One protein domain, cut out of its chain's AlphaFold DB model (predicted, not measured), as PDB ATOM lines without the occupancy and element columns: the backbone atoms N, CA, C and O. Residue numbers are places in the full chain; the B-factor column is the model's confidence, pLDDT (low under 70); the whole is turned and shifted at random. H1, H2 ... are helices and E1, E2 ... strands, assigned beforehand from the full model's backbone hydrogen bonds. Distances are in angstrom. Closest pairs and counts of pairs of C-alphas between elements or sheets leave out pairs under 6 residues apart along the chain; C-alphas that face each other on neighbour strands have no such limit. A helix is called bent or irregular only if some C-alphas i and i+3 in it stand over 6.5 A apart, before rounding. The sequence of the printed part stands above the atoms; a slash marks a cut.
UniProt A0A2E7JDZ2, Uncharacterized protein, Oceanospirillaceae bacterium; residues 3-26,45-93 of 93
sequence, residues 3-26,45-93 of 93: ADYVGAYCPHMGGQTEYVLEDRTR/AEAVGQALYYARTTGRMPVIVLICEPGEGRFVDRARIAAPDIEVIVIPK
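AT A GLANCE: This is residues 3 to 26 and 45 to 93 of the 93 residues of an uncharacterized protein of Oceanospirillaceae bacterium (UniProt A0A2E7JDZ2). Two parallel strands side by side, E2 and E3, make a small sheet in the middle; H3 covers one of its faces and H2 packs along E2, at the sheet's edge away from E3. H1 and E1 form a separate arm on the side of the sheet away from H3, with a gap between that arm and the sheet. The printed part has 73 residues, with three named helices and three named strands in the order H1, E1, H2, E2, H3, E3, and its class is mixed, helices and strands. It is compact, with a radius of gyration of the C-alphas of 12.7 A and spans of 37 by 26 by 19 A.

IN THESE COORDINATES: E2, residues 61 to 68, is 22.1 A long, and E3, residues 87 to 92, ends with C-alpha 92 at (184.627, 189.531, 167.185). H3 is residues 73 to 82, 14.3 A; H2 is residues 45 to 58, 20.3 A. E1 is residues 16 to 20. H1, residues 3 to 13, begins with C-alpha 3 at (188.470, 184.730, 180.189) and is only just irregular: C-alphas 8 and 11 are 6.9 A apart.

HOW THE PARTS SIT: E2 and E3 are parallel at 24 degrees, with N 66 and O 89 within hydrogen-bond range at 2.8 A. E2, H3 and E3 form a strand-helix-strand unit, two parallel neighbour strands with a helix between, whose crossover is right-handed. The closest C-alphas of H3 and E3 are those of Arg 80 and Val 88, 6.9 A; of H2 and E2, Ala 55 and Pro 62, 4.9 A. H2 and H3 are close but not clearly touching, with Ala 45 and Ala 79 the closest C-alphas at 6.8 A. For H1 and E1 the closest C-alphas are Cys 10 and Thr 17, 6.4 A; H1 and E2 are only just apart, at 8.2 A. Each O i to N i+4 pair is within hydrogen-bond range in H2 and H3, and 5 of 7 in H1.

THE WHOLE: The C-alphas farthest apart are those of Glu 22 and Gly 71, 37.8 A. Residues 27 to 44 are not printed, and C-alphas 26 and 45 are 17.2 A apart across that cut. Of the links that are printed whole, each is tight. No printed residue is under 70 in pLDDT.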
ATOM      1  N   ALA A   3     187.171 184.431 179.584       95.56
ATOM      2  CA  ALA A   3     188.470 184.730 180.189       95.56
ATOM      3  C   ALA A   3     189.633 184.867 179.182       95.56
ATOM      4  O   ALA A   3     190.563 185.631 179.435       95.56
ATOM      5  N   ASP A   4     189.584 184.181 178.031       97.31
ATOM      6  CA  ASP A   4     190.621 184.315 176.997       97.31
ATOM      7  C   ASP A   4     190.574 185.710 176.349       97.31
ATOM      8  O   ASP A   4     191.616 186.296 176.059       97.31
ATOM      9  N   TYR A   5     189.375 186.277 176.170       98.00
ATOM     10  CA  TYR A   5     189.198 187.639 175.661       98.00
ATOM     11  C   TYR A   5     189.580 188.658 176.732       98.00
ATOM     12  O   TYR A   5     190.306 189.602 176.437       98.00
ATOM     13  N   VAL A   6     189.188 188.444 177.989       97.50
ATOM     14  CA  VAL A   6     189.614 189.310 179.101       97.50
ATOM     15  C   VAL A   6     191.143 189.383 179.169       97.50
ATOM     16  O   VAL A   6     191.714 190.475 179.162       97.50
ATOM     17  N   GLY A   7     191.818 188.229 179.152       97.38
ATOM     18  CA  GLY A   7     193.278 188.141 179.186       97.38
ATOM     19  C   GLY A   7     193.962 188.739 177.953       97.38
ATOM     20  O   GLY A   7     195.042 189.312 178.077       97.38
ATOM     21  N   ALA A   8     193.332 188.653 176.779       97.06
ATOM     22  CA  ALA A   8     193.863 189.238 175.553       97.06
ATOM     23  C   ALA A   8     193.684 190.763 175.488       97.06
ATOM     24  O   ALA A   8     194.580 191.446 175.009       97.06
ATOM     25  N   TYR A   9     192.560 191.315 175.956       97.31
ATOM     26  CA  TYR A   9     192.214 192.728 175.744       97.31
ATOM     27  C   TYR A   9     192.523 193.624 176.946       97.31
ATOM     28  O   TYR A   9     193.038 194.729 176.765       97.31
ATOM     29  N   CYS A  10     192.257 193.168 178.172       97.56
ATOM     30  CA  CYS A  10     192.407 193.998 179.369       97.56
ATOM     31  C   CYS A  10     193.821 194.594 179.548       97.56
ATOM     32  O   CYS A  10     193.923 195.791 179.840       97.56
ATOM     33  N   PRO A  11     194.923 193.850 179.306       96.88
ATOM     34  CA  PRO A  11     196.269 194.417 179.416       96.88
ATOM     35  C   PRO A  11     196.514 195.586 178.455       96.88
ATOM     36  O   PRO A  11     197.184 196.553 178.815       96.88
ATOM     37  N   HIS A  12     195.936 195.545 177.249       95.75
ATOM     38  CA  HIS A  12     196.050 196.634 176.273       95.75
ATOM     39  C   HIS A  12     195.226 197.867 176.659       95.75
ATOM     40  O   HIS A  12     195.540 198.969 176.215       95.75
ATOM     41  N   MET A  13     194.221 197.703 177.522       94.25
ATOM     42  CA  MET A  13     193.471 198.801 178.139       94.25
ATOM     43  C   MET A  13     194.183 199.379 179.376       94.25
ATOM     44  O   MET A  13     193.668 200.305 180.002       94.25
ATOM     45  N   GLY A  14     195.348 198.837 179.759       95.06
ATOM     46  CA  GLY A  14     196.044 199.203 180.994       95.06
ATOM     47  C   GLY A  14     195.276 198.795 182.255       95.06
ATOM     48  O   GLY A  14     195.406 199.453 183.289       95.06
ATOM     49  N   GLY A  15     194.432 197.766 182.156       95.69
ATOM     50  CA  GLY A  15     193.590 197.297 183.247       95.69
ATOM     51  C   GLY A  15     194.188 196.135 184.036       95.69
ATOM     52  O   GLY A  15     195.053 195.400 183.560       95.69
ATOM     53  N   GLN A  16     193.686 195.964 185.254       96.50
ATOM     54  CA  GLN A  16     193.872 194.778 186.075       96.50
ATOM     55  C   GLN A  16     192.739 193.791 185.788       96.50
ATOM     56  O   GLN A  16     191.565 194.144 185.913       96.50
ATOM     57  N   THR A  17     193.094 192.556 185.442       95.56
ATOM     58  CA  THR A  17     192.123 191.478 185.248       95.56
ATOM     59  C   THR A  17     191.598 190.955 186.580       95.56
ATOM     60  O   THR A  17     192.343 190.901 187.561       95.56
ATOM     61  N   GLU A  18     190.352 190.486 186.582       84.75
ATOM     62  CA  GLU A  18     189.755 189.720 187.683       84.75
ATOM     63  C   GLU A  18     189.808 190.434 189.049       84.75
ATOM     64  O   GLU A  18     190.113 189.833 190.084       84.75
ATOM     65  N   TYR A  19     189.507 191.733 189.072       91.44
ATOM     66  CA  TYR A  19     189.520 192.517 190.305       91.44
ATOM     67  C   TYR A  19     188.357 192.117 191.220       91.44
ATOM     68  O   TYR A  19     187.190 192.287 190.868       91.44
ATOM     69  N   VAL A  20     188.669 191.592 192.406       94.56
ATOM     70  CA  VAL A  20     187.666 191.101 193.363       94.56
ATOM     71  C   VAL A  20     187.173 192.241 194.259       94.56
ATOM     72  O   VAL A  20     187.967 192.888 194.943       94.56
ATOM     73  N   LEU A  21     185.858 192.461 194.269       93.00
ATOM     74  CA  LEU A  21     185.160 193.421 195.126       93.00
ATOM     75  C   LEU A  21     184.906 192.846 196.531       93.00
ATOM     76  O   LEU A  21     185.068 191.650 196.776       93.00
ATOM     77  N   GLU A  22     184.485 193.698 197.470       91.94
ATOM     78  CA  GLU A  22     184.249 193.312 198.874       91.94
ATOM     79  C   GLU A  22     183.203 192.196 199.033       91.94
ATOM     80  O   GLU A  22     183.324 191.337 199.906       91.94
ATOM     81  N   ASP A  23     182.198 192.164 198.157       92.62
ATOM     82  CA  ASP A  23     181.151 191.136 198.121       92.62
ATOM     83  C   ASP A  23     181.581 189.839 197.408       92.62
ATOM     84  O   ASP A  23     180.789 188.903 197.274       92.62
ATOM     85  N   ARG A  24     182.855 189.757 197.002       93.81
ATOM     86  CA  ARG A  24     183.476 188.676 196.226       93.81
ATOM     87  C   ARG A  24     183.012 188.579 194.772       93.81
ATOM     88  O   ARG A  24     183.377 187.606 194.107       93.81
ATOM     89  N   THR A  25     182.259 189.553 194.262       93.31
ATOM     90  CA  THR A  25     182.070 189.685 192.811       93.31
ATOM     91  C   THR A  25     183.379 190.107 192.151       93.31
ATOM     92  O   THR A  25     184.305 190.592 192.809       93.31
ATOM     93  N   ARG A  26     183.496 189.848 190.852       95.31
ATOM     94  CA  ARG A  26     184.733 190.021 190.101       95.31
ATOM     95  C   ARG A  26     184.457 190.930 188.919       95.31
ATOM     96  O   ARG A  26     183.554 190.649 188.148       95.31
ATOM     97  N   ALA A  45     172.140 191.937 178.461       98.56
ATOM     98  CA  ALA A  45     171.341 192.423 179.583       98.56
ATOM     99  C   ALA A  45     172.015 192.160 180.941       98.56
ATOM    100  O   ALA A  45     171.919 192.996 181.838       98.56
ATOM    101  N   GLU A  46     172.697 191.021 181.078       98.44
ATOM    102  CA  GLU A  46     173.485 190.665 182.263       98.44
ATOM    103  C   GLU A  46     174.704 191.589 182.369       98.44
ATOM    104  O   GLU A  46     174.864 192.268 183.386       98.44
ATOM    105  N   ALA A  47     175.435 191.748 181.258       98.38
ATOM    106  CA  ALA A  47     176.592 192.633 181.156       98.38
ATOM    107  C   ALA A  47     176.270 194.087 181.546       98.38
ATOM    108  O   ALA A  47     177.035 194.727 182.263       98.38
ATOM    109  N   VAL A  48     175.110 194.619 181.132       98.56
ATOM    110  CA  VAL A  48     174.649 195.961 181.538       98.56
ATOM    111  C   VAL A  48     174.501 196.061 183.059       98.56
ATOM    112  O   VAL A  48     174.969 197.027 183.662       98.56
ATOM    113  N   GLY A  49     173.852 195.079 183.690       98.06
ATOM    114  CA  GLY A  49     173.654 195.069 185.139       98.06
ATOM    115  C   GLY A  49     174.978 195.007 185.901       98.06
ATOM    116  O   GLY A  49     175.193 195.782 186.836       98.06
ATOM    117  N   GLN A  50     175.877 194.130 185.461       97.62
ATOM    118  CA  GLN A  50     177.202 193.948 186.045       97.62
ATOM    119  C   GLN A  50     178.077 195.193 185.883       97.62
ATOM    120  O   GLN A  50     178.556 195.725 186.884       97.62
ATOM    121  N   ALA A  51     178.199 195.744 184.674       98.00
ATOM    122  CA  ALA A  51     178.998 196.946 184.432       98.00
ATOM    123  C   ALA A  51     178.520 198.143 185.268       98.00
ATOM    124  O   ALA A  51     179.338 198.853 185.854       98.00
ATOM    125  N   LEU A  52     177.201 198.349 185.390       98.06
ATOM    126  CA  LEU A  52     176.642 199.404 186.245       98.06
ATOM    127  C   LEU A  52     176.971 199.188 187.721       98.06
ATOM    128  O   LEU A  52     177.279 200.151 188.429       98.06
ATOM    129  N   TYR A  53     176.880 197.948 188.197       97.56
ATOM    130  CA  TYR A  53     177.217 197.613 189.573       97.56
ATOM    131  C   TYR A  53     178.703 197.861 189.849       97.56
ATOM    132  O   TYR A  53     179.041 198.614 190.764       97.56
ATOM    133  N   TYR A  54     179.591 197.326 189.013       97.56
ATOM    134  CA  TYR A  54     181.035 197.467 189.177       97.56
ATOM    135  C   TYR A  54     181.480 198.922 189.103       97.56
ATOM    136  O   TYR A  54     182.257 199.366 189.948       97.56
ATOM    137  N   ALA A  55     180.941 199.692 188.158       97.19
ATOM    138  CA  ALA A  55     181.179 201.126 188.052       97.19
ATOM    139  C   ALA A  55     180.828 201.864 189.350       97.19
ATOM    140  O   ALA A  55     181.636 202.643 189.852       97.19
ATOM    141  N   ARG A  56     179.665 201.578 189.950       96.50
ATOM    142  CA  ARG A  56     179.235 202.207 191.211       96.50
ATOM    143  C   ARG A  56     180.111 201.811 192.392       96.50
ATOM    144  O   ARG A  56     180.507 202.685 193.156       96.50
ATOM    145  N   THR A  57     180.427 200.527 192.532       96.62
ATOM    146  CA  THR A  57     181.219 200.016 193.662       96.62
ATOM    147  C   THR A  57     182.665 200.496 193.603       96.62
ATOM    148  O   THR A  57     183.296 200.731 194.628       96.62
ATOM    149  N   THR A  58     183.192 200.685 192.397       96.31
ATOM    150  CA  THR A  58     184.563 201.146 192.200       96.31
ATOM    151  C   THR A  58     184.657 202.664 192.013       96.31
ATOM    152  O   THR A  58     185.732 203.225 192.176       96.31
ATOM    153  N   GLY A  59     183.581 203.377 191.685       97.19
ATOM    154  CA  GLY A  59     183.645 204.800 191.327       97.19
ATOM    155  C   GLY A  59     184.297 205.060 189.962       97.19
ATOM    156  O   GLY A  59     184.933 206.096 189.776       97.19
ATOM    157  N   ARG A  60     184.185 204.111 189.026       97.62
ATOM    158  CA  ARG A  60     184.640 204.236 187.629       97.62
ATOM    159  C   ARG A  60     183.448 204.351 186.677       97.62
ATOM    160  O   ARG A  60     182.301 204.190 187.080       97.62
ATOM    161  N   MET A  61     183.726 204.612 185.405       98.19
ATOM    162  CA  MET A  61     182.730 204.599 184.335       98.19
ATOM    163  C   MET A  61     182.374 203.159 183.919       98.19
ATOM    164  O   MET A  61     183.278 202.321 183.839       98.19
ATOM    165  N   PRO A  62     181.091 202.855 183.650       98.50
ATOM    166  CA  PRO A  62     180.663 201.538 183.188       98.50
ATOM    167  C   PRO A  62     180.988 201.336 181.707       98.50
ATOM    168  O   PRO A  62     180.652 202.176 180.869       98.50
ATOM    169  N   VAL A  63     181.577 200.187 181.383       98.62
ATOM    170  CA  VAL A  63     181.824 199.752 180.003       98.62
ATOM    171  C   VAL A  63     181.409 198.295 179.871       98.62
ATOM    172  O   VAL A  63     181.703 197.488 180.751       98.62
ATOM    173  N   ILE A  64     180.767 197.950 178.757       98.69
ATOM    174  CA  ILE A  64     180.595 196.554 178.352       98.69
ATOM    175  C   ILE A  64     181.360 196.294 177.056       98.69
ATOM    176  O   ILE A  64     181.315 197.093 176.116       98.69
ATOM    177  N   VAL A  65     182.041 195.158 176.996       98.69
ATOM    178  CA  VAL A  65     182.657 194.612 175.790       98.69
ATOM    179  C   VAL A  65     181.856 193.380 175.383       98.69
ATOM    180  O   VAL A  65     181.916 192.340 176.033       98.69
ATOM    181  N   LEU A  66     181.094 193.497 174.297       98.75
ATOM    182  CA  LEU A  66     180.302 192.395 173.759       98.75
ATOM    183  C   LEU A  66     181.103 191.618 172.712       98.75
ATOM    184  O   LEU A  66     181.496 192.167 171.678       98.75
ATOM    185  N   ILE A  67     181.310 190.329 172.977       98.62
ATOM    186  CA  ILE A  67     181.974 189.377 172.084       98.62
ATOM    187  C   ILE A  67     180.914 188.761 171.167       98.62
ATOM    188  O   ILE A  67     180.092 187.953 171.613       98.62
ATOM    189  N   CYS A  68     180.902 189.170 169.901       98.50
ATOM    190  CA  CYS A  68     179.795 188.911 168.979       98.50
ATOM    191  C   CYS A  68     180.210 188.113 167.739       98.50
ATOM    192  O   CYS A  68     181.262 188.347 167.140       98.50
ATOM    193  N   GLU A  69     179.327 187.218 167.302       98.31
ATOM    194  CA  GLU A  69     179.368 186.603 165.974       98.31
ATOM    195  C   GLU A  69     178.712 187.522 164.920       98.31
ATOM    196  O   GLU A  69     177.861 188.367 165.243       98.31
ATOM    197  N   PRO A  70     179.048 187.365 163.626       97.62
ATOM    198  CA  PRO A  70     178.303 188.016 162.555       97.62
ATOM    199  C   PRO A  70     176.797 187.722 162.649       97.62
ATOM    200  O   PRO A  70     176.376 186.574 162.753       97.62
ATOM    201  N   GLY A  71     175.968 188.767 162.581       97.69
ATOM    202  CA  GLY A  71     174.504 188.656 162.682       97.69
ATOM    203  C   GLY A  71     173.926 188.908 164.080       97.69
ATOM    204  O   GLY A  71     172.706 188.992 164.231       97.69
ATOM    205  N   GLU A  72     174.765 189.120 165.095       98.38
ATOM    206  CA  GLU A  72     174.325 189.393 166.471       98.38
ATOM    207  C   GLU A  72     174.075 190.880 166.787       98.38
ATOM    208  O   GLU A  72     173.762 191.231 167.925       98.38
ATOM    209  N   GLY A  73     174.110 191.763 165.781       98.25
ATOM    210  CA  GLY A  73     173.960 193.219 165.951       98.25
ATOM    211  C   GLY A  73     172.713 193.651 166.735       98.25
ATOM    212  O   GLY A  73     172.771 194.604 167.507       98.25
ATOM    213  N   ARG A  74     171.620 192.876 166.663       98.62
ATOM    214  CA  ARG A  74     170.395 193.129 167.443       98.62
ATOM    215  C   ARG A  74     170.630 193.212 168.957       98.62
ATOM    216  O   ARG A  74     169.847 193.859 169.646       98.62
ATOM    217  N   PHE A  75     171.630 192.512 169.495       98.69
ATOM    218  CA  PHE A  75     171.930 192.537 170.928       98.69
ATOM    219  C   PHE A  75     172.703 193.798 171.311       98.69
ATOM    220  O   PHE A  75     172.376 194.428 172.313       98.69
ATOM    221  N   VAL A  76     173.636 194.220 170.457       98.62
ATOM    222  CA  VAL A  76     174.346 195.498 170.587       98.62
ATOM    223  C   VAL A  76     173.357 196.666 170.561       98.62
ATOM    224  O   VAL A  76     173.424 197.552 171.410       98.62
ATOM    225  N   ASP A  77     172.399 196.645 169.630       98.62
ATOM    226  CA  ASP A  77     171.373 197.687 169.528       98.62
ATOM    227  C   ASP A  77     170.508 197.748 170.790       98.62
ATOM    228  O   ASP A  77     170.264 198.827 171.327       98.62
ATOM    229  N   ARG A  78     170.087 196.589 171.315       98.69
ATOM    230  CA  ARG A  78     169.336 196.514 172.578       98.69
ATOM    231  C   ARG A  78     170.129 197.087 173.747       98.69
ATOM    232  O   ARG A  78     169.550 197.845 174.515       98.69
ATOM    233  N   ALA A  79     171.419 196.769 173.858       98.56
ATOM    234  CA  ALA A  79     172.275 197.297 174.915       98.56
ATOM    235  C   ALA A  79     172.356 198.828 174.865       98.56
ATOM    236  O   ALA A  79     172.091 199.490 175.865       98.56
ATOM    237  N   ARG A  80     172.621 199.391 173.679       98.50
ATOM    238  CA  ARG A  80     172.704 200.846 173.465       98.50
ATOM    239  C   ARG A  80     171.381 201.564 173.728       98.50
ATOM    240  O   ARG A  80     171.385 202.668 174.258       98.50
ATOM    241  N   ILE A  81     170.252 200.950 173.365       98.44
ATOM    242  CA  ILE A  81     168.916 201.510 173.625       98.44
ATOM    243  C   ILE A  81     168.579 201.451 175.119       98.44
ATOM    244  O   ILE A  81     168.044 202.411 175.665       98.44
ATOM    245  N   ALA A  82     168.853 200.322 175.771       98.19
ATOM    246  CA  ALA A  82     168.494 200.102 177.169       98.19
ATOM    247  C   ALA A  82     169.380 200.892 178.142       98.19
ATOM    248  O   ALA A  82     168.907 201.287 179.206       98.19
ATOM    249  N   ALA A  83     170.647 201.109 177.788       97.25
ATOM    250  CA  ALA A  83     171.638 201.763 178.630       97.25
ATOM    251  C   ALA A  83     172.483 202.759 177.810       97.25
ATOM    252  O   ALA A  83     173.649 202.488 177.520       97.25
ATOM    253  N   PRO A  84     171.914 203.919 177.430       96.69
ATOM    254  CA  PRO A  84     172.586 204.894 176.566       96.69
ATOM    255  C   PRO A  84     173.827 205.538 177.201       96.69
ATOM    256  O   PRO A  84     174.676 206.055 176.481       96.69
ATOM    257  N   ASP A  85     173.938 205.492 178.531       94.94
ATOM    258  CA  ASP A  85     175.050 206.077 179.288       94.94
ATOM    259  C   ASP A  85     176.217 205.094 179.516       94.94
ATOM    260  O   ASP A  85     177.203 205.448 180.163       94.94
ATOM    261  N   ILE A  86     176.112 203.854 179.023       96.88
ATOM    262  CA  ILE A  86     177.186 202.855 179.087       96.88
ATOM    263  C   ILE A  86     177.943 202.852 177.764       96.88
ATOM    264  O   ILE A  86     177.346 202.797 176.686       96.88
ATOM    265  N   GLU A  87     179.271 202.843 177.834       98.06
ATOM    266  CA  GLU A  87     180.090 202.624 176.646       98.06
ATOM    267  C   GLU A  87     179.996 201.154 176.208       98.06
ATOM    268  O   GLU A  87     180.295 200.236 176.973       98.06
ATOM    269  N   VAL A  88     179.570 200.930 174.960       98.50
ATOM    270  CA  VAL A  88     179.422 199.591 174.369       98.50
ATOM    271  C   VAL A  88     180.489 199.378 173.302       98.50
ATOM    272  O   VAL A  88     180.381 199.900 172.185       98.50
ATOM    273  N   ILE A  89     181.481 198.557 173.631       98.44
ATOM    274  CA  ILE A  89     182.529 198.093 172.722       98.44
ATOM    275  C   ILE A  89     182.101 196.740 172.148       98.44
ATOM    276  O   ILE A  89     181.531 195.906 172.849       98.44
ATOM    277  N   VAL A  90     182.359 196.512 170.861       98.44
ATOM    278  CA  VAL A  90     182.035 195.246 170.189       98.44
ATOM    279  C   VAL A  90     183.313 194.650 169.627       98.44
ATOM    280  O   VAL A  90     184.031 195.327 168.890       98.44
ATOM    281  N   ILE A  91     183.575 193.386 169.950       98.12
ATOM    282  CA  ILE A  91     184.725 192.631 169.447       98.12
ATOM    283  C   ILE A  91     184.260 191.318 168.807       98.12
ATOM    284  O   ILE A  91     183.209 190.791 169.183       98.12
ATOM    285  N   PRO A  92     184.992 190.795 167.808       97.19
ATOM    286  CA  PRO A  92     184.627 189.531 167.185       97.19
ATOM    287  C   PRO A  92     184.830 188.368 168.158       97.19
ATOM    288  O   PRO A  92     185.819 188.340 168.895       97.19
ATOM    289  N   LYS A  93     183.900 187.412 168.123       93.38
ATOM    290  CA  LYS A  93     184.098 186.079 168.694       93.38
ATOM    291  C   LYS A  93     185.104 185.281 167.872       93.38
ATOM    292  O   LYS A  93     184.990 185.280 166.629       93.38
TER     293      LYS A  93